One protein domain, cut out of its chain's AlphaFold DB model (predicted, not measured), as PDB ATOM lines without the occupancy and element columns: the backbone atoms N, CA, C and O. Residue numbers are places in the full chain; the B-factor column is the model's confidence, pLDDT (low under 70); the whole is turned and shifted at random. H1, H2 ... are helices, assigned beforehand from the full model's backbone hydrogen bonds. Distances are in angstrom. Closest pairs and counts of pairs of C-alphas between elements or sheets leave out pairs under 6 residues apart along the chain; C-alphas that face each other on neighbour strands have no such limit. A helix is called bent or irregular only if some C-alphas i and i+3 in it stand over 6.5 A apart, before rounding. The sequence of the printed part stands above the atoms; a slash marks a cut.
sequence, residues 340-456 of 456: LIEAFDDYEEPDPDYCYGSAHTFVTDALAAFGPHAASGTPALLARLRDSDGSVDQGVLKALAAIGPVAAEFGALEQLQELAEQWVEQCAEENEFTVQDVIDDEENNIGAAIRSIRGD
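What this domain is: This is residues 340 to 456 of the 456 residues of an uncharacterized protein of bacterium (UniProt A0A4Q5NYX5). Picture helices set one beyond another along the longest axis, with the kinked H3 in the middle, both arms of the folded-back helix H2 on one side of it and H6 on the other. H1 packs on arm H2a at one end, H4 and H5 pack on H6 toward the other, and residues 426 to 431 stick out there. The printed part has 117 residues with six named helices, H1 to H6 in chain order, and no named strand; the class is all helix. It is compact, with a radius of gyration of the C-alphas of 14.1 A and spans of 43 by 31 by 20 A.

Where its parts are: Begin with H2, residues 361 to 382, assigned as one helix by its hydrogen bonds but bent: C-alphas 369 and 372 are 9.2 A apart. Find C-alpha 361 at (80.209, 67.723, 13.303); from there arm H2a runs to residue 369 over 11.9 A, and arm H2b, residues 372 to 382, spans 15.3 A. H2b is itself irregular, with C-alphas 373 and 376 7.7 A apart. H3, residues 394 to 410, spans 18.9 A and is irregular, with C-alphas 402 and 405 9.0 A apart and a kink of 102 degrees near residue 404. H1, residues 340 to 346, begins at C-alpha 340 at (89.279, 61.271, 10.087) and spans 9.9 A. H4, residues 412 to 427, spans 22.6 A, and H5, residues 435 to 440, 8.7 A. H6, residues 445 to 454, spans 14.2 A and ends at C-alpha 454 at (98.011, 80.701, 22.970).

How they stand to each other: Look first at H2a and H3, which touch; their closest C-alphas, Ala 368 and Ala 399, are 4.2 A apart. H2b touches H3, closest at C-alphas Pro 372 and Ile 403, 4.2 A. H1 and H2a form a helical hairpin, opposite ways at a shallow tilt of 11 degrees, closest at C-alphas Leu 340 and Val 363, 6.0 A. H3 touches H6, the same way at a shallow tilt of 22 degrees, closest at C-alphas Pro 405 and Ile 453, 4.1 A. H4 touches H6 with residues 413 to 420 alone, opposite ways at a shallow tilt of 31 degrees, closest at C-alphas Leu 413 and Ile 450, 6.3 A. H5 stands about perpendicular to H6, at 82 degrees, and touches it, closest at C-alphas Ile 439 and Gly 447, 3.8 A. H1 and H6 are apart. In H2a, H4, H5 and H6 every O i to N i+4 pair is within hydrogen-bond range; the counts are 7 of 13 in H3, 1 of 3 in H1 beside 4 of 4 O i to N i+3 pairs, and 2 of 7 in H2b beside 5 of 8.

The domain as a whole: The two farthest C-alphas, those of Asp 346 and Asn 431, are 43.5 A apart. The printed part has no cut, and the links H1 to H2 and H2 to H3 are long. Look for pLDDT under 70 at residues 350 to 358, 388 to 390 and 427 to 432.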
ATOM      1  N   LEU A 340      90.197  60.177   9.756       95.25
ATOM      2  CA  LEU A 340      89.279  61.271  10.087       95.25
ATOM      3  C   LEU A 340      89.463  62.454   9.125       95.25
ATOM      4  O   LEU A 340      88.481  63.031   8.684       95.25
ATOM      5  N   ILE A 341      90.698  62.762   8.720       94.75
ATOM      6  CA  ILE A 341      90.959  63.775   7.687       94.75
ATOM      7  C   ILE A 341      90.353  63.357   6.340       94.75
ATOM      8  O   ILE A 341      89.691  64.165   5.700       94.75
ATOM      9  N   GLU A 342      90.532  62.097   5.929       93.19
ATOM     10  CA  GLU A 342      89.892  61.549   4.720       93.19
ATOM     11  C   GLU A 342      88.356  61.603   4.804       93.19
ATOM     12  O   GLU A 342      87.689  61.730   3.780       93.19
ATOM     13  N   ALA A 343      87.783  61.533   6.014       92.38
ATOM     14  CA  ALA A 343      86.336  61.549   6.216       92.38
ATOM     15  C   ALA A 343      85.687  62.873   5.809       92.38
ATOM     16  O   ALA A 343      84.534  62.859   5.401       92.38
ATOM     17  N   PHE A 344      86.414  63.991   5.814       89.81
ATOM     18  CA  PHE A 344      85.875  65.241   5.273       89.81
ATOM     19  C   PHE A 344      85.478  65.146   3.791       89.81
ATOM     20  O   PHE A 344      84.654  65.935   3.342       89.81
ATOM     21  N   ASP A 345      86.075  64.220   3.034       89.38
ATOM     22  CA  ASP A 345      85.851  64.094   1.592       89.38
ATOM     23  C   ASP A 345      84.859  62.975   1.232       89.38
ATOM     24  O   ASP A 345      84.237  63.024   0.171       89.38
ATOM     25  N   ASP A 346      84.722  61.950   2.081       89.38
ATOM     26  CA  ASP A 346      83.934  60.740   1.794       89.38
ATOM     27  C   ASP A 346      82.765  60.493   2.763       89.38
ATOM     28  O   ASP A 346      82.091  59.456   2.674       89.38
ATOM     29  N   TYR A 347      82.525  61.420   3.691       88.50
ATOM     30  CA  TYR A 347      81.414  61.391   4.630       88.50
ATOM     31  C   TYR A 347      80.578  62.669   4.546       88.50
ATOM     32  O   TYR A 347      81.100  63.777   4.606       88.50
ATOM     33  N   GLU A 348      79.264  62.482   4.450       84.12
ATOM     34  CA  GLU A 348      78.269  63.548   4.479       84.12
ATOM     35  C   GLU A 348      77.322  63.282   5.651       84.12
ATOM     36  O   GLU A 348      76.832  62.159   5.818       84.12
ATOM     37  N   GLU A 349      77.099  64.296   6.483       79.12
ATOM     38  CA  GLU A 349      76.201  64.195   7.631       79.12
ATOM     39  C   GLU A 349      74.756  63.954   7.147       79.12
ATOM     40  O   GLU A 349      74.254  64.707   6.309       79.12
ATOM     41  N   PRO A 350      74.049  62.922   7.649       67.19
ATOM     42  CA  PRO A 350      72.719  62.564   7.155       67.19
ATOM     43  C   PRO A 350      71.629  63.591   7.507       67.19
ATOM     44  O   PRO A 350      70.561  63.559   6.897       67.19
ATOM     45  N   ASP A 351      71.881  64.474   8.480       66.06
ATOM     46  CA  ASP A 351      70.989  65.572   8.862       66.06
ATOM     47  C   ASP A 351      71.795  66.850   9.196       66.06
ATOM     48  O   ASP A 351      72.243  67.024  10.336       66.06
ATOM     49  N   PRO A 352      71.997  67.756   8.222       55.44
ATOM     50  CA  PRO A 352      72.696  69.019   8.451       55.44
ATOM     51  C   PRO A 352      71.903  69.999   9.337       55.44
ATOM     52  O   PRO A 352      72.518  70.875   9.942       55.44
ATOM     53  N   ASP A 353      70.579  69.842   9.486       54.19
ATOM     54  CA  ASP A 353      69.742  70.716  10.328       54.19
ATOM     55  C   ASP A 353      69.849  70.358  11.824       54.19
ATOM     56  O   ASP A 353      69.583  71.194  12.693       54.19
ATOM     57  N   TYR A 354      70.268  69.129  12.151       47.62
ATOM     58  CA  TYR A 354      70.600  68.712  13.523       47.62
ATOM     59  C   TYR A 354      71.971  69.242  13.987       47.62
ATOM     60  O   TYR A 354      72.281  69.237  15.183       47.62
ATOM     61  N   CYS A 355      72.798  69.706  13.048       51.31
ATOM     62  CA  CYS A 355      74.171  70.121  13.286       51.31
ATOM     63  C   CYS A 355      74.227  71.626  13.582       51.31
ATOM     64  O   CYS A 355      74.090  72.467  12.697       51.31
ATOM     65  N   TYR A 356      74.433  71.985  14.851       52.16
ATOM     66  CA  TYR A 356      74.591  73.368  15.313       52.16
ATOM     67  C   TYR A 356      75.881  74.020  14.760       52.16
ATOM     68  O   TYR A 356      76.857  74.198  15.492       52.16
ATOM     69  N   GLY A 357      75.876  74.402  13.480       58.19
ATOM     70  CA  GLY A 357      76.889  75.264  12.857       58.19
ATOM     71  C   GLY A 357      78.133  74.573  12.284       58.19
ATOM     72  O   GLY A 357      79.182  75.213  12.233       58.19
ATOM     73  N   SER A 358      78.051  73.296  11.889       69.81
ATOM     74  CA  SER A 358      79.121  72.602  11.145       69.81
ATOM     75  C   SER A 358      78.560  71.493  10.256       69.81
ATOM     76  O   SER A 358      77.832  70.625  10.740       69.81
ATOM     77  N   ALA A 359      78.960  71.467   8.982       73.25
ATOM     78  CA  ALA A 359      78.649  70.375   8.054       73.25
ATOM     79  C   ALA A 359      79.429  69.075   8.356       73.25
ATOM     80  O   ALA A 359      79.194  68.046   7.722       73.25
ATOM     81  N   HIS A 360      80.356  69.111   9.321       83.25
ATOM     82  CA  HIS A 360      81.302  68.037   9.622       83.25
ATOM     83  C   HIS A 360      81.389  67.738  11.126       83.25
ATOM     84  O   HIS A 360      82.472  67.456  11.655       83.25
ATOM     85  N   THR A 361      80.259  67.814  11.834       85.12
ATOM     86  CA  THR A 361      80.209  67.723  13.303       85.12
ATOM     87  C   THR A 361      80.874  66.446  13.828       85.12
ATOM     88  O   THR A 361      81.747  66.537  14.687       85.12
ATOM     89  N   PHE A 362      80.578  65.259  13.289       88.50
ATOM     90  CA  PHE A 362      81.199  64.031  13.799       88.50
ATOM     91  C   PHE A 362      82.702  63.961  13.550       88.50
ATOM     92  O   PHE A 362      83.442  63.472  14.404       88.50
ATOM     93  N   VAL A 363      83.171  64.435  12.395       92.25
ATOM     94  CA  VAL A 363      84.604  64.419  12.063       92.25
ATOM     95  C   VAL A 363      85.364  65.393  12.959       92.25
ATOM     96  O   VAL A 363      86.409  65.045  13.514       92.25
ATOM     97  N   THR A 364      84.830  66.601  13.124       92.31
ATOM     98  CA  THR A 364      85.444  67.656  13.932       92.31
ATOM     99  C   THR A 364      85.414  67.325  15.423       92.31
ATOM    100  O   THR A 364      86.455  67.444  16.071       92.31
ATOM    101  N   ASP A 365      84.307  66.797  15.955       91.25
ATOM    102  CA  ASP A 365      84.217  66.324  17.343       91.25
ATOM    103  C   ASP A 365      85.167  65.148  17.601       91.25
ATOM    104  O   ASP A 365      85.854  65.111  18.627       91.25
ATOM    105  N   ALA A 366      85.272  64.203  16.658       93.69
ATOM    106  CA  ALA A 366      86.208  63.091  16.777       93.69
ATOM    107  C   ALA A 366      87.664  63.578  16.801       93.69
ATOM    108  O   ALA A 366      88.441  63.112  17.631       93.69
ATOM    109  N   LEU A 367      88.043  64.533  15.944       95.00
ATOM    110  CA  LEU A 367      89.380  65.139  15.959       95.00
ATOM    111  C   LEU A 367      89.635  65.927  17.251       95.00
ATOM    112  O   LEU A 367      90.702  65.782  17.850       95.00
ATOM    113  N   ALA A 368      88.653  66.700  17.719       93.38
ATOM    114  CA  ALA A 368      88.735  67.439  18.975       93.38
ATOM    115  C   ALA A 368      88.963  66.502  20.173       93.38
ATOM    116  O   ALA A 368      89.751  66.806  21.069       93.38
ATOM    117  N   ALA A 369      88.338  65.321  20.165       93.56
ATOM    118  CA  ALA A 369      88.466  64.316  21.216       93.56
ATOM    119  C   ALA A 369      89.900  63.765  21.387       93.56
ATOM    120  O   ALA A 369      90.253  63.333  22.488       93.56
ATOM    121  N   PHE A 370      90.737  63.810  20.340       93.69
ATOM    122  CA  PHE A 370      92.168  63.466  20.406       93.69
ATOM    123  C   PHE A 370      93.039  64.594  20.989       93.69
ATOM    124  O   PHE A 370      94.177  64.339  21.412       93.69
ATOM    125  N   GLY A 371      92.527  65.827  21.016       92.38
ATOM    126  CA  GLY A 371      93.238  67.007  21.495       92.38
ATOM    127  C   GLY A 371      94.597  67.188  20.799       92.38
ATOM    128  O   GLY A 371      94.673  67.058  19.575       92.38
ATOM    129  N   PRO A 372      95.702  67.409  21.539       93.38
ATOM    130  CA  PRO A 372      97.031  67.614  20.949       93.38
ATOM    131  C   PRO A 372      97.513  66.480  20.030       93.38
ATOM    132  O   PRO A 372      98.329  66.706  19.138       93.38
ATOM    133  N   HIS A 373      97.002  65.254  20.197       93.81
ATOM    134  CA  HIS A 373      97.378  64.119  19.348       93.81
ATOM    135  C   HIS A 373      96.822  64.217  17.917       93.81
ATOM    136  O   HIS A 373      97.266  63.467  17.050       93.81
ATOM    137  N   ALA A 374      95.884  65.135  17.651       94.25
ATOM    138  CA  ALA A 374      95.364  65.427  16.315       94.25
ATOM    139  C   ALA A 374      96.143  66.525  15.568       94.25
ATOM    140  O   ALA A 374      95.745  66.901  14.467       94.25
ATOM    141  N   ALA A 375      97.269  67.009  16.108       93.88
ATOM    142  CA  ALA A 375      98.064  68.090  15.517       93.88
ATOM    143  C   ALA A 375      98.445  67.869  14.039       93.88
ATOM    144  O   ALA A 375      98.461  68.808  13.248       93.88
ATOM    145  N   SER A 376      98.675  66.623  13.608       93.62
ATOM    146  CA  SER A 376      98.958  66.324  12.195       93.62
ATOM    147  C   SER A 376      97.805  66.676  11.243       93.62
ATOM    148  O   SER A 376      98.022  66.781  10.039       93.62
ATOM    149  N   GLY A 377      96.582  66.828  11.762       93.06
ATOM    150  CA  GLY A 377      95.399  67.240  11.011       93.06
ATOM    151  C   GLY A 377      95.178  68.746  10.931       93.06
ATOM    152  O   GLY A 377      94.328  69.170  10.150       93.06
ATOM    153  N   THR A 378      95.948  69.565  11.657       95.25
ATOM    154  CA  THR A 378      95.778  71.026  11.670       95.25
ATOM    155  C   THR A 378      95.785  71.650  10.267       95.25
ATOM    156  O   THR A 378      94.873  72.424   9.984       95.25
ATOM    157  N   PRO A 379      96.690  71.291   9.331       94.69
ATOM    158  CA  PRO A 379      96.648  71.857   7.979       94.69
ATOM    159  C   PRO A 379      95.350  71.549   7.219       94.69
ATOM    160  O   PRO A 379      94.848  72.393   6.479       94.69
ATOM    161  N   ALA A 380      94.790  70.349   7.403       93.75
ATOM    162  CA  ALA A 380      93.553  69.939   6.742       93.75
ATOM    163  C   ALA A 380      92.314  70.612   7.348       93.75
ATOM    164  O   ALA A 380      91.374  70.909   6.610       93.75
ATOM    165  N   LEU A 381      92.336  70.868   8.662       93.38
ATOM    166  CA  LEU A 381      91.333  71.668   9.366       93.38
ATOM    167  C   LEU A 381      91.369  73.125   8.892       93.38
ATOM    168  O   LEU A 381      90.337  73.660   8.516       93.38
ATOM    169  N   LEU A 382      92.550  73.745   8.813       93.00
ATOM    170  CA  LEU A 382      92.691  75.126   8.329       93.00
ATOM    171  C   LEU A 382      92.183  75.299   6.892       93.00
ATOM    172  O   LEU A 382      91.507  76.277   6.588       93.00
ATOM    173  N   ALA A 383      92.419  74.315   6.020       91.00
ATOM    174  CA  ALA A 383      91.884  74.321   4.657       91.00
ATOM    175  C   ALA A 383      90.343  74.283   4.588       91.00
ATOM    176  O   ALA A 383      89.779  74.607   3.544       91.00
ATOM    177  N   ARG A 384      89.675  73.891   5.680       88.81
ATOM    178  CA  ARG A 384      88.214  73.787   5.828       88.81
ATOM    179  C   ARG A 384      87.667  74.718   6.910       88.81
ATOM    180  O   ARG A 384      86.543  74.553   7.352       88.81
ATOM    181  N   LEU A 385      88.446  75.720   7.329       86.44
ATOM    182  CA  LEU A 385      88.015  76.708   8.323       86.44
ATOM    183  C   LEU A 385      86.767  77.485   7.874       86.44
ATOM    184  O   LEU A 385      86.052  78.050   8.701       86.44
ATOM    185  N   ARG A 386      86.519  77.521   6.562       81.75
ATOM    186  CA  ARG A 386      85.339  78.130   5.965       81.75
ATOM    187  C   ARG A 386      84.533  77.109   5.189       81.75
ATOM    188  O   ARG A 386      85.099  76.347   4.403       81.75
ATOM    189  N   ASP A 387      83.225  77.201   5.351       70.38
ATOM    190  CA  ASP A 387      82.254  76.447   4.581       70.38
ATOM    191  C   ASP A 387      82.076  77.029   3.173       70.38
ATOM    192  O   ASP A 387      82.582  78.100   2.818       70.38
ATOM    193  N   SER A 388      81.341  76.293   2.335       66.69
ATOM    194  CA  SER A 388      81.098  76.647   0.928       66.69
ATOM    195  C   SER A 388      80.389  77.995   0.720       66.69
ATOM    196  O   SER A 388      80.510  78.589  -0.354       66.69
ATOM    197  N   ASP A 389      79.684  78.498   1.735       65.25
ATOM    198  CA  ASP A 389      79.022  79.806   1.753       65.25
ATOM    199  C   ASP A 389      79.914  80.934   2.312       65.25
ATOM    200  O   ASP A 389      79.497  82.093   2.357       65.25
ATOM    201  N   GLY A 390      81.156  80.615   2.694       69.50
ATOM    202  CA  GLY A 390      82.135  81.541   3.262       69.50
ATOM    203  C   GLY A 390      81.999  81.765   4.770       69.50
ATOM    204  O   GLY A 390      82.830  82.491   5.336       69.50
ATOM    205  N   SER A 391      80.998  81.152   5.414       77.06
ATOM    206  CA  SER A 391      80.836  81.163   6.868       77.06
ATOM    207  C   SER A 391      81.921  80.325   7.548       77.06
ATOM    208  O   SER A 391      82.587  79.504   6.918       77.06
ATOM    209  N   VAL A 392      82.172  80.593   8.826       82.06
ATOM    210  CA  VAL A 392      83.198  79.882   9.597       82.06
ATOM    211  C   VAL A 392      82.608  78.605  10.171       82.06
ATOM    212  O   VAL A 392      81.645  78.684  10.941       82.06
ATOM    213  N   ASP A 393      83.238  77.467   9.879       85.62
ATOM    214  CA  ASP A 393      82.835  76.178  10.439       85.62
ATOM    215  C   ASP A 393      83.181  76.138  11.942       85.62
ATOM    216  O   ASP A 393      84.348  76.146  12.359       85.62
ATOM    217  N   GLN A 394      82.142  76.101  12.783       84.50
ATOM    218  CA  GLN A 394      82.294  76.121  14.240       84.50
ATOM    219  C   GLN A 394      82.888  74.817  14.784       84.50
ATOM    220  O   GLN A 394      83.551  74.829  15.824       84.50
ATOM    221  N   GLY A 395      82.666  73.694  14.103       86.31
ATOM    222  CA  GLY A 395      83.271  72.407  14.434       86.31
ATOM    223  C   GLY A 395      84.778  72.444  14.209       86.31
ATOM    224  O   GLY A 395      85.552  72.047  15.082       86.31
ATOM    225  N   VAL A 396      85.217  73.016  13.086       90.31
ATOM    226  CA  VAL A 396      86.647  73.179  12.782       90.31
ATOM    227  C   VAL A 396      87.335  74.084  13.805       90.31
ATOM    228  O   VAL A 396      88.405  73.726  14.305       90.31
ATOM    229  N   LEU A 397      86.712  75.206  14.187       90.19
ATOM    230  CA  LEU A 397      87.222  76.069  15.261       90.19
ATOM    231  C   LEU A 397      87.387  75.312  16.583       90.19
ATOM    232  O   LEU A 397      88.446  75.393  17.210       90.19
ATOM    233  N   LYS A 398      86.370  74.545  16.995       89.19
ATOM    234  CA  LYS A 398      86.422  73.727  18.219       89.19
ATOM    235  C   LYS A 398      87.533  72.681  18.158       89.19
ATOM    236  O   LYS A 398      88.244  72.500  19.146       89.19
ATOM    237  N   ALA A 399      87.720  72.023  17.014       92.56
ATOM    238  CA  ALA A 399      88.786  71.045  16.827       92.56
ATOM    239  C   ALA A 399      90.179  71.686  16.931       92.56
ATOM    240  O   ALA A 399      91.036  71.167  17.646       92.56
ATOM    241  N   LEU A 400      90.399  72.841  16.293       94.06
ATOM    242  CA  LEU A 400      91.651  73.601  16.408       94.06
ATOM    243  C   LEU A 400      91.914  74.052  17.851       94.06
ATOM    244  O   LEU A 400      93.029  73.894  18.349       94.06
ATOM    245  N   ALA A 401      90.882  74.543  18.540       91.69
ATOM    246  CA  ALA A 401      90.971  74.922  19.944       91.69
ATOM    247  C   ALA A 401      91.358  73.728  20.834       91.69
ATOM    248  O   ALA A 401      92.206  73.877  21.711       91.69
ATOM    249  N   ALA A 402      90.786  72.544  20.594       93.06
ATOM    250  CA  ALA A 402      91.077  71.330  21.358       93.06
ATOM    251  C   ALA A 402      92.489  70.765  21.104       93.06
ATOM    252  O   ALA A 402      93.085  70.182  22.011       93.06
ATOM    253  N   ILE A 403      93.048  70.951  19.900       94.69
ATOM    254  CA  ILE A 403      94.465  70.647  19.616       94.69
ATOM    255  C   ILE A 403      95.383  71.532  20.472       94.69
ATOM    256  O   ILE A 403      96.436  71.078  20.930       94.69
ATOM    257  N   GLY A 404      94.958  72.772  20.733       91.44
ATOM    258  CA  GLY A 404      95.636  73.693  21.635       91.44
ATOM    259  C   GLY A 404      96.945  74.234  21.047       91.44
ATOM    260  O   GLY A 404      97.051  74.392  19.828       91.44
ATOM    261  N   PRO A 405      97.969  74.511  21.875       93.88
ATOM    262  CA  PRO A 405      99.146  75.269  21.442       93.88
ATOM    263  C   PRO A 405      99.953  74.668  20.296       93.88
ATOM    264  O   PRO A 405     100.564  75.397  19.519       93.88
ATOM    265  N   VAL A 406      99.910  73.346  20.132       92.50
ATOM    266  CA  VAL A 406     100.603  72.663  19.030       92.50
ATOM    267  C   VAL A 406     100.052  73.106  17.665       92.50
ATOM    268  O   VAL A 406     100.785  73.112  16.680       92.50
ATOM    269  N   ALA A 407      98.794  73.554  17.591       91.56
ATOM    270  CA  ALA A 407      98.212  74.075  16.354       91.56
ATOM    271  C   ALA A 407      98.925  75.344  15.846       91.56
ATOM    272  O   ALA A 407      98.943  75.588  14.637       91.56
ATOM    273  N   ALA A 408      99.549  76.129  16.735       91.19
ATOM    274  CA  ALA A 408     100.307  77.321  16.353       91.19
ATOM    275  C   ALA A 408     101.498  76.978  15.442       91.19
ATOM    276  O   ALA A 408     101.820  77.746  14.540       91.19
ATOM    277  N   GLU A 409     102.105  75.797  15.603       91.94
ATOM    278  CA  GLU A 409     103.224  75.340  14.761       91.94
ATOM    279  C   GLU A 409     102.828  75.161  13.284       91.94
ATOM    280  O   GLU A 409     103.687  75.154  12.403       91.94
ATOM    281  N   PHE A 410     101.526  75.047  13.003       90.88
ATOM    282  CA  PHE A 410     100.964  74.869  11.664       90.88
ATOM    283  C   PHE A 410     100.338  76.148  11.091       90.88
ATOM    284  O   PHE A 410      99.641  76.081  10.077       90.88
ATOM    285  N   GLY A 411     100.568  77.306  11.713       90.56
ATOM    286  CA  GLY A 411     100.062  78.591  11.227       90.56
ATOM    287  C   GLY A 411      98.596  78.873  11.584       90.56
ATOM    288  O   GLY A 411      97.940  79.683  10.928       90.56
ATOM    289  N   ALA A 412      98.036  78.150  12.565       91.50
ATOM    290  CA  ALA A 412      96.633  78.313  12.942       91.50
ATOM    291  C   ALA A 412      96.356  79.675  13.589       91.50
ATOM    292  O   ALA A 412      95.280  80.236  13.400       91.50
ATOM    293  N   LEU A 413      97.320  80.219  14.337       90.75
ATOM    294  CA  LEU A 413      97.150  81.491  15.033       90.75
ATOM    295  C   LEU A 413      97.017  82.649  14.037       90.75
ATOM    296  O   LEU A 413      96.124  83.476  14.187       90.75
ATOM    297  N   GLU A 414      97.853  82.665  13.003       92.38
ATOM    298  CA  GLU A 414      97.846  83.674  11.948       92.38
ATOM    299  C   GLU A 414      96.507  83.675  11.202       92.38
ATOM    300  O   GLU A 414      95.879  84.722  11.065       92.38
ATOM    301  N   GLN A 415      96.008  82.501  10.801       90.75
ATOM    302  CA  GLN A 415      94.728  82.408  10.087       90.75
ATOM    303  C   GLN A 415      93.527  82.805  10.954       90.75
ATOM    304  O   GLN A 415      92.586  83.422  10.457       90.75
ATOM    305  N   LEU A 416      93.540  82.471  12.249       90.44
ATOM    306  CA  LEU A 416      92.471  82.882  13.161       90.44
ATOM    307  C   LEU A 416      92.527  84.380  13.480       90.44
ATOM    308  O   LEU A 416      91.477  84.996  13.649       90.44
ATOM    309  N   GLN A 417      93.719  84.979  13.528       90.75
ATOM    310  CA  GLN A 417      93.874  86.429  13.662       90.75
ATOM    311  C   GLN A 417      93.330  87.166  12.437       90.75
ATOM    312  O   GLN A 417      92.534  88.085  12.603       90.75
ATOM    313  N   GLU A 418      93.665  86.717  11.225       90.19
ATOM    314  CA  GLU A 418      93.088  87.262   9.987       90.19
ATOM    315  C   GLU A 418      91.559  87.117   9.967       90.19
ATOM    316  O   GLU A 418      90.837  88.007   9.512       90.19
ATOM    317  N   LEU A 419      91.037  85.999  10.478       87.69
ATOM    318  CA  LEU A 419      89.600  85.779  10.580       87.69
ATOM    319  C   LEU A 419      88.937  86.745  11.573       87.69
ATOM    320  O   LEU A 419      87.867  87.277  11.278       87.69
ATOM    321  N   ALA A 420      89.567  86.986  12.724       85.94
ATOM    322  CA  ALA A 420      89.097  87.960  13.701       85.94
ATOM    323  C   ALA A 420      89.116  89.382  13.118       85.94
ATOM    324  O   ALA A 420      88.129  90.097  13.261       85.94
ATOM    325  N   GLU A 421      90.176  89.773  12.405       87.75
ATOM    326  CA  GLU A 421      90.267  91.068  11.710       87.75
ATOM    327  C   GLU A 421      89.115  91.264  10.718       87.75
ATOM    328  O   GLU A 421      88.430  92.284  10.755       87.75
ATOM    329  N   GLN A 422      88.830  90.258   9.890       83.62
ATOM    330  CA  GLN A 422      87.719  90.314   8.938       83.62
ATOM    331  C   GLN A 422      86.353  90.390   9.625       83.62
ATOM    332  O   GLN A 422      85.455  91.076   9.135       83.62
ATOM    333  N   TRP A 423      86.180  89.692  10.748       80.69
ATOM    334  CA  TRP A 423      84.954  89.768  11.540       80.69
ATOM    335  C   TRP A 423      84.743  91.187  12.081       80.69
ATOM    336  O   TRP A 423      83.653  91.742  11.949       80.69
ATOM    337  N   VAL A 424      85.806  91.819  12.594       80.94
ATOM    338  CA  VAL A 424      85.777  93.224  13.023       80.94
ATOM    339  C   VAL A 424      85.412  94.150  11.863       80.94
ATOM    340  O   VAL A 424      84.523  94.985  12.018       80.94
ATOM    341  N   GLU A 425      86.036  93.991  10.692       80.06
ATOM    342  CA  GLU A 425      85.742  94.809   9.506       80.06
ATOM    343  C   GLU A 425      84.276  94.705   9.058       80.06
ATOM    344  O   GLU A 425      83.696  95.701   8.624       80.06
ATOM    345  N   GLN A 426      83.659  93.526   9.183       72.94
ATOM    346  CA  GLN A 426      82.247  93.310   8.845       72.94
ATOM    347  C   GLN A 426      81.281  93.910   9.875       72.94
ATOM    348  O   GLN A 426      80.189  94.339   9.505       72.94
ATOM    349  N   CYS A 427      81.663  93.953  11.152       68.00
ATOM    350  CA  CYS A 427      80.834  94.488  12.236       68.00
ATOM    351  C   CYS A 427      81.006  96.002  12.465       68.00
ATOM    352  O   CYS A 427      80.176  96.610  13.141       68.00
ATOM    353  N   ALA A 428      82.036  96.629  11.889       59.06
ATOM    354  CA  ALA A 428      82.436  98.020  12.135       59.06
ATOM    355  C   ALA A 428      81.473  99.119  11.620       59.06
ATOM    356  O   ALA A 428      81.857 100.290  11.571       59.06
ATOM    357  N   GLU A 429      80.221  98.808  11.259       53.75
ATOM    358  CA  GLU A 429      79.227  99.850  10.951       53.75
ATOM    359  C   GLU A 429      78.756 100.609  12.210       53.75
ATOM    360  O   GLU A 429      78.342 101.764  12.097       53.75
ATOM    361  N   GLU A 430      78.905 100.043  13.416       52.22
ATOM    362  CA  GLU A 430      78.577 100.717  14.680       52.22
ATOM    363  C   GLU A 430      79.607 100.378  15.789       52.22
ATOM    364  O   GLU A 430      79.538  99.322  16.405       52.22
ATOM    365  N   ASN A 431      80.518 101.323  16.081       54.88
ATOM    366  CA  ASN A 431      81.551 101.359  17.147       54.88
ATOM    367  C   ASN A 431      82.950 100.756  16.885       54.88
ATOM    368  O   ASN A 431      83.168  99.880  16.058       54.88
ATOM    369  N   GLU A 432      83.902 101.311  17.652       64.19
ATOM    370  CA  GLU A 432      85.350 101.056  17.752       64.19
ATOM    371  C   GLU A 432      85.652  99.632  18.277       64.19
ATOM    372  O   GLU A 432      86.268  99.455  19.322       64.19
ATOM    373  N   PHE A 433      85.151  98.603  17.594       70.81
ATOM    374  CA  PHE A 433      85.383  97.204  17.949       70.81
ATOM    375  C   PHE A 433      86.787  96.784  17.495       70.81
ATOM    376  O   PHE A 433      87.172  97.045  16.354       70.81
ATOM    377  N   THR A 434      87.583  96.167  18.367       83.69
ATOM    378  CA  THR A 434      88.954  95.734  18.062       83.69
ATOM    379  C   THR A 434      89.074  94.211  18.022       83.69
ATOM    380  O   THR A 434      88.248  93.477  18.554       83.69
ATOM    381  N   VAL A 435      90.151  93.704  17.416       81.06
ATOM    382  CA  VAL A 435      90.473  92.263  17.432       81.06
ATOM    383  C   VAL A 435      90.678  91.753  18.860       81.06
ATOM    384  O   VAL A 435      90.379  90.599  19.148       81.06
ATOM    385  N   GLN A 436      91.162  92.604  19.772       85.12
ATOM    386  CA  GLN A 436      91.305  92.219  21.172       85.12
ATOM    387  C   GLN A 436      89.936  92.029  21.834       85.12
ATOM    388  O   GLN A 436      89.787  91.083  22.592       85.12
ATOM    389  N   ASP A 437      88.923  92.820  21.468       82.75
ATOM    390  CA  ASP A 437      87.555  92.625  21.963       82.75
ATOM    391  C   ASP A 437      86.964  91.287  21.477       82.75
ATOM    392  O   ASP A 437      86.327  90.587  22.256       82.75
ATOM    393  N   VAL A 438      87.256  90.866  20.234       80.00
ATOM    394  CA  VAL A 438      86.927  89.505  19.742       80.00
ATOM    395  C   VAL A 438      87.616  88.432  20.590       80.00
ATOM    396  O   VAL A 438      87.016  87.410  20.918       80.00
ATOM    397  N   ILE A 439      88.900  88.638  20.904       82.88
ATOM    398  CA  ILE A 439      89.726  87.697  21.672       82.88
ATOM    399  C   ILE A 439      89.369  87.702  23.157       82.88
ATOM    400  O   ILE A 439      89.656  86.710  23.810       82.88
ATOM    401  N   ASP A 440      88.755  88.743  23.703       79.88
ATOM    402  CA  ASP A 440      88.356  88.800  25.114       79.88
ATOM    403  C   ASP A 440      86.904  88.345  25.322       79.88
ATOM    404  O   ASP A 440      86.536  87.948  26.427       79.88
ATOM    405  N   ASP A 441      86.093  88.325  24.262       76.25
ATOM    406  CA  ASP A 441      84.725  87.817  24.295       76.25
ATOM    407  C   ASP A 441      84.701  86.293  24.550       76.25
ATOM    408  O   ASP A 441      85.248  85.479  23.792       76.25
ATOM    409  N   GLU A 442      84.087  85.891  25.664       70.69
ATOM    410  CA  GLU A 442      83.923  84.486  26.046       70.69
ATOM    411  C   GLU A 442      82.905  83.749  25.168       70.69
ATOM    412  O   GLU A 442      83.017  82.532  25.007       70.69
ATOM    413  N   GLU A 443      81.958  84.469  24.566       71.12
ATOM    414  CA  GLU A 443      80.921  83.903  23.700       71.12
ATOM    415  C   GLU A 443      81.384  83.791  22.238       71.12
ATOM    416  O   GLU A 443      80.763  83.086  21.435       71.12
ATOM    417  N   ASN A 444      82.507  84.424  21.883       77.00
ATOM    418  CA  ASN A 444      83.066  84.359  20.540       77.00
ATOM    419  C   ASN A 444      83.980  83.135  20.352       77.00
ATOM    420  O   ASN A 444      85.077  83.044  20.910       77.00
ATOM    421  N   ASN A 445      83.563  82.208  19.486       81.38
ATOM    422  CA  ASN A 445      84.304  80.972  19.219       81.38
ATOM    423  C   ASN A 445      85.672  81.200  18.543       81.38
ATOM    424  O   ASN A 445      86.583  80.397  18.749       81.38
ATOM    425  N   ILE A 446      85.849  82.282  17.770       85.56
ATOM    426  CA  ILE A 446      87.148  82.635  17.164       85.56
ATOM    427  C   ILE A 446      88.114  83.076  18.267       85.56
ATOM    428  O   ILE A 446      89.237  82.574  18.345       85.56
ATOM    429  N   GLY A 447      87.656  83.957  19.161       84.62
ATOM    430  CA  GLY A 447      88.423  84.398  20.326       84.62
ATOM    431  C   GLY A 447      88.793  83.237  21.244       84.62
ATOM    432  O   GLY A 447      89.965  83.067  21.588       84.62
ATOM    433  N   ALA A 448      87.826  82.371  21.557       85.06
ATOM    434  CA  ALA A 448      88.048  81.170  22.359       85.06
ATOM    435  C   ALA A 448      89.110  80.238  21.751       85.06
ATOM    436  O   ALA A 448      89.981  79.743  22.471       85.06
ATOM    437  N   ALA A 449      89.088  80.034  20.429       87.62
ATOM    438  CA  ALA A 449      90.100  79.239  19.740       87.62
ATOM    439  C   ALA A 449      91.493  79.887  19.798       87.62
ATOM    440  O   ALA A 449      92.467  79.193  20.096       87.62
ATOM    441  N   ILE A 450      91.601  81.206  19.593       90.81
ATOM    442  CA  ILE A 450      92.876  81.938  19.705       90.81
ATOM    443  C   ILE A 450      93.460  81.804  21.115       90.81
ATOM    444  O   ILE A 450      94.637  81.466  21.246       90.81
ATOM    445  N   ARG A 451      92.655  82.024  22.164       90.75
ATOM    446  CA  ARG A 451      93.090  81.880  23.567       90.75
ATOM    447  C   ARG A 451      93.600  80.465  23.850       90.75
ATOM    448  O   ARG A 451      94.714  80.297  24.342       90.75
ATOM    449  N   SER A 452      92.851  79.442  23.425       89.50
ATOM    450  CA  SER A 452      93.250  78.037  23.605       89.50
ATOM    451  C   SER A 452      94.585  77.701  22.924       89.50
ATOM    452  O   SER A 452      95.427  77.003  23.492       89.50
ATOM    453  N   ILE A 453      94.824  78.228  21.717       91.12
ATOM    454  CA  ILE A 453      96.076  78.014  20.972       91.12
ATOM    455  C   ILE A 453      97.239  78.830  21.564       91.12
ATOM    456  O   ILE A 453      98.389  78.401  21.498       91.12
ATOM    457  N   ARG A 454      96.983  79.979  22.196       90.31
ATOM    458  CA  ARG A 454      98.011  80.701  22.970       90.31
ATOM    459  C   ARG A 454      98.358  80.000  24.285       90.31
ATOM    460  O   ARG A 454      99.482  80.140  24.765       90.31
ATOM    461  N   GLY A 455      97.427  79.203  24.812       83.44
ATOM    462  CA  GLY A 455      97.520  78.584  26.131       83.44
ATOM    463  C   GLY A 455      97.119  79.531  27.269       83.44
ATOM    464  O   GLY A 455      97.607  79.343  28.385       83.44
ATOM    465  N   ASP A 456      96.286  80.532  26.961       77.50
ATOM    466  CA  ASP A 456      95.804  81.577  27.879       77.50
ATOM    467  C   ASP A 456      94.606  81.131  28.741       77.50
ATOM    468  O   ASP A 456      93.793  80.298  28.266       77.50
TER     469      ASP A 456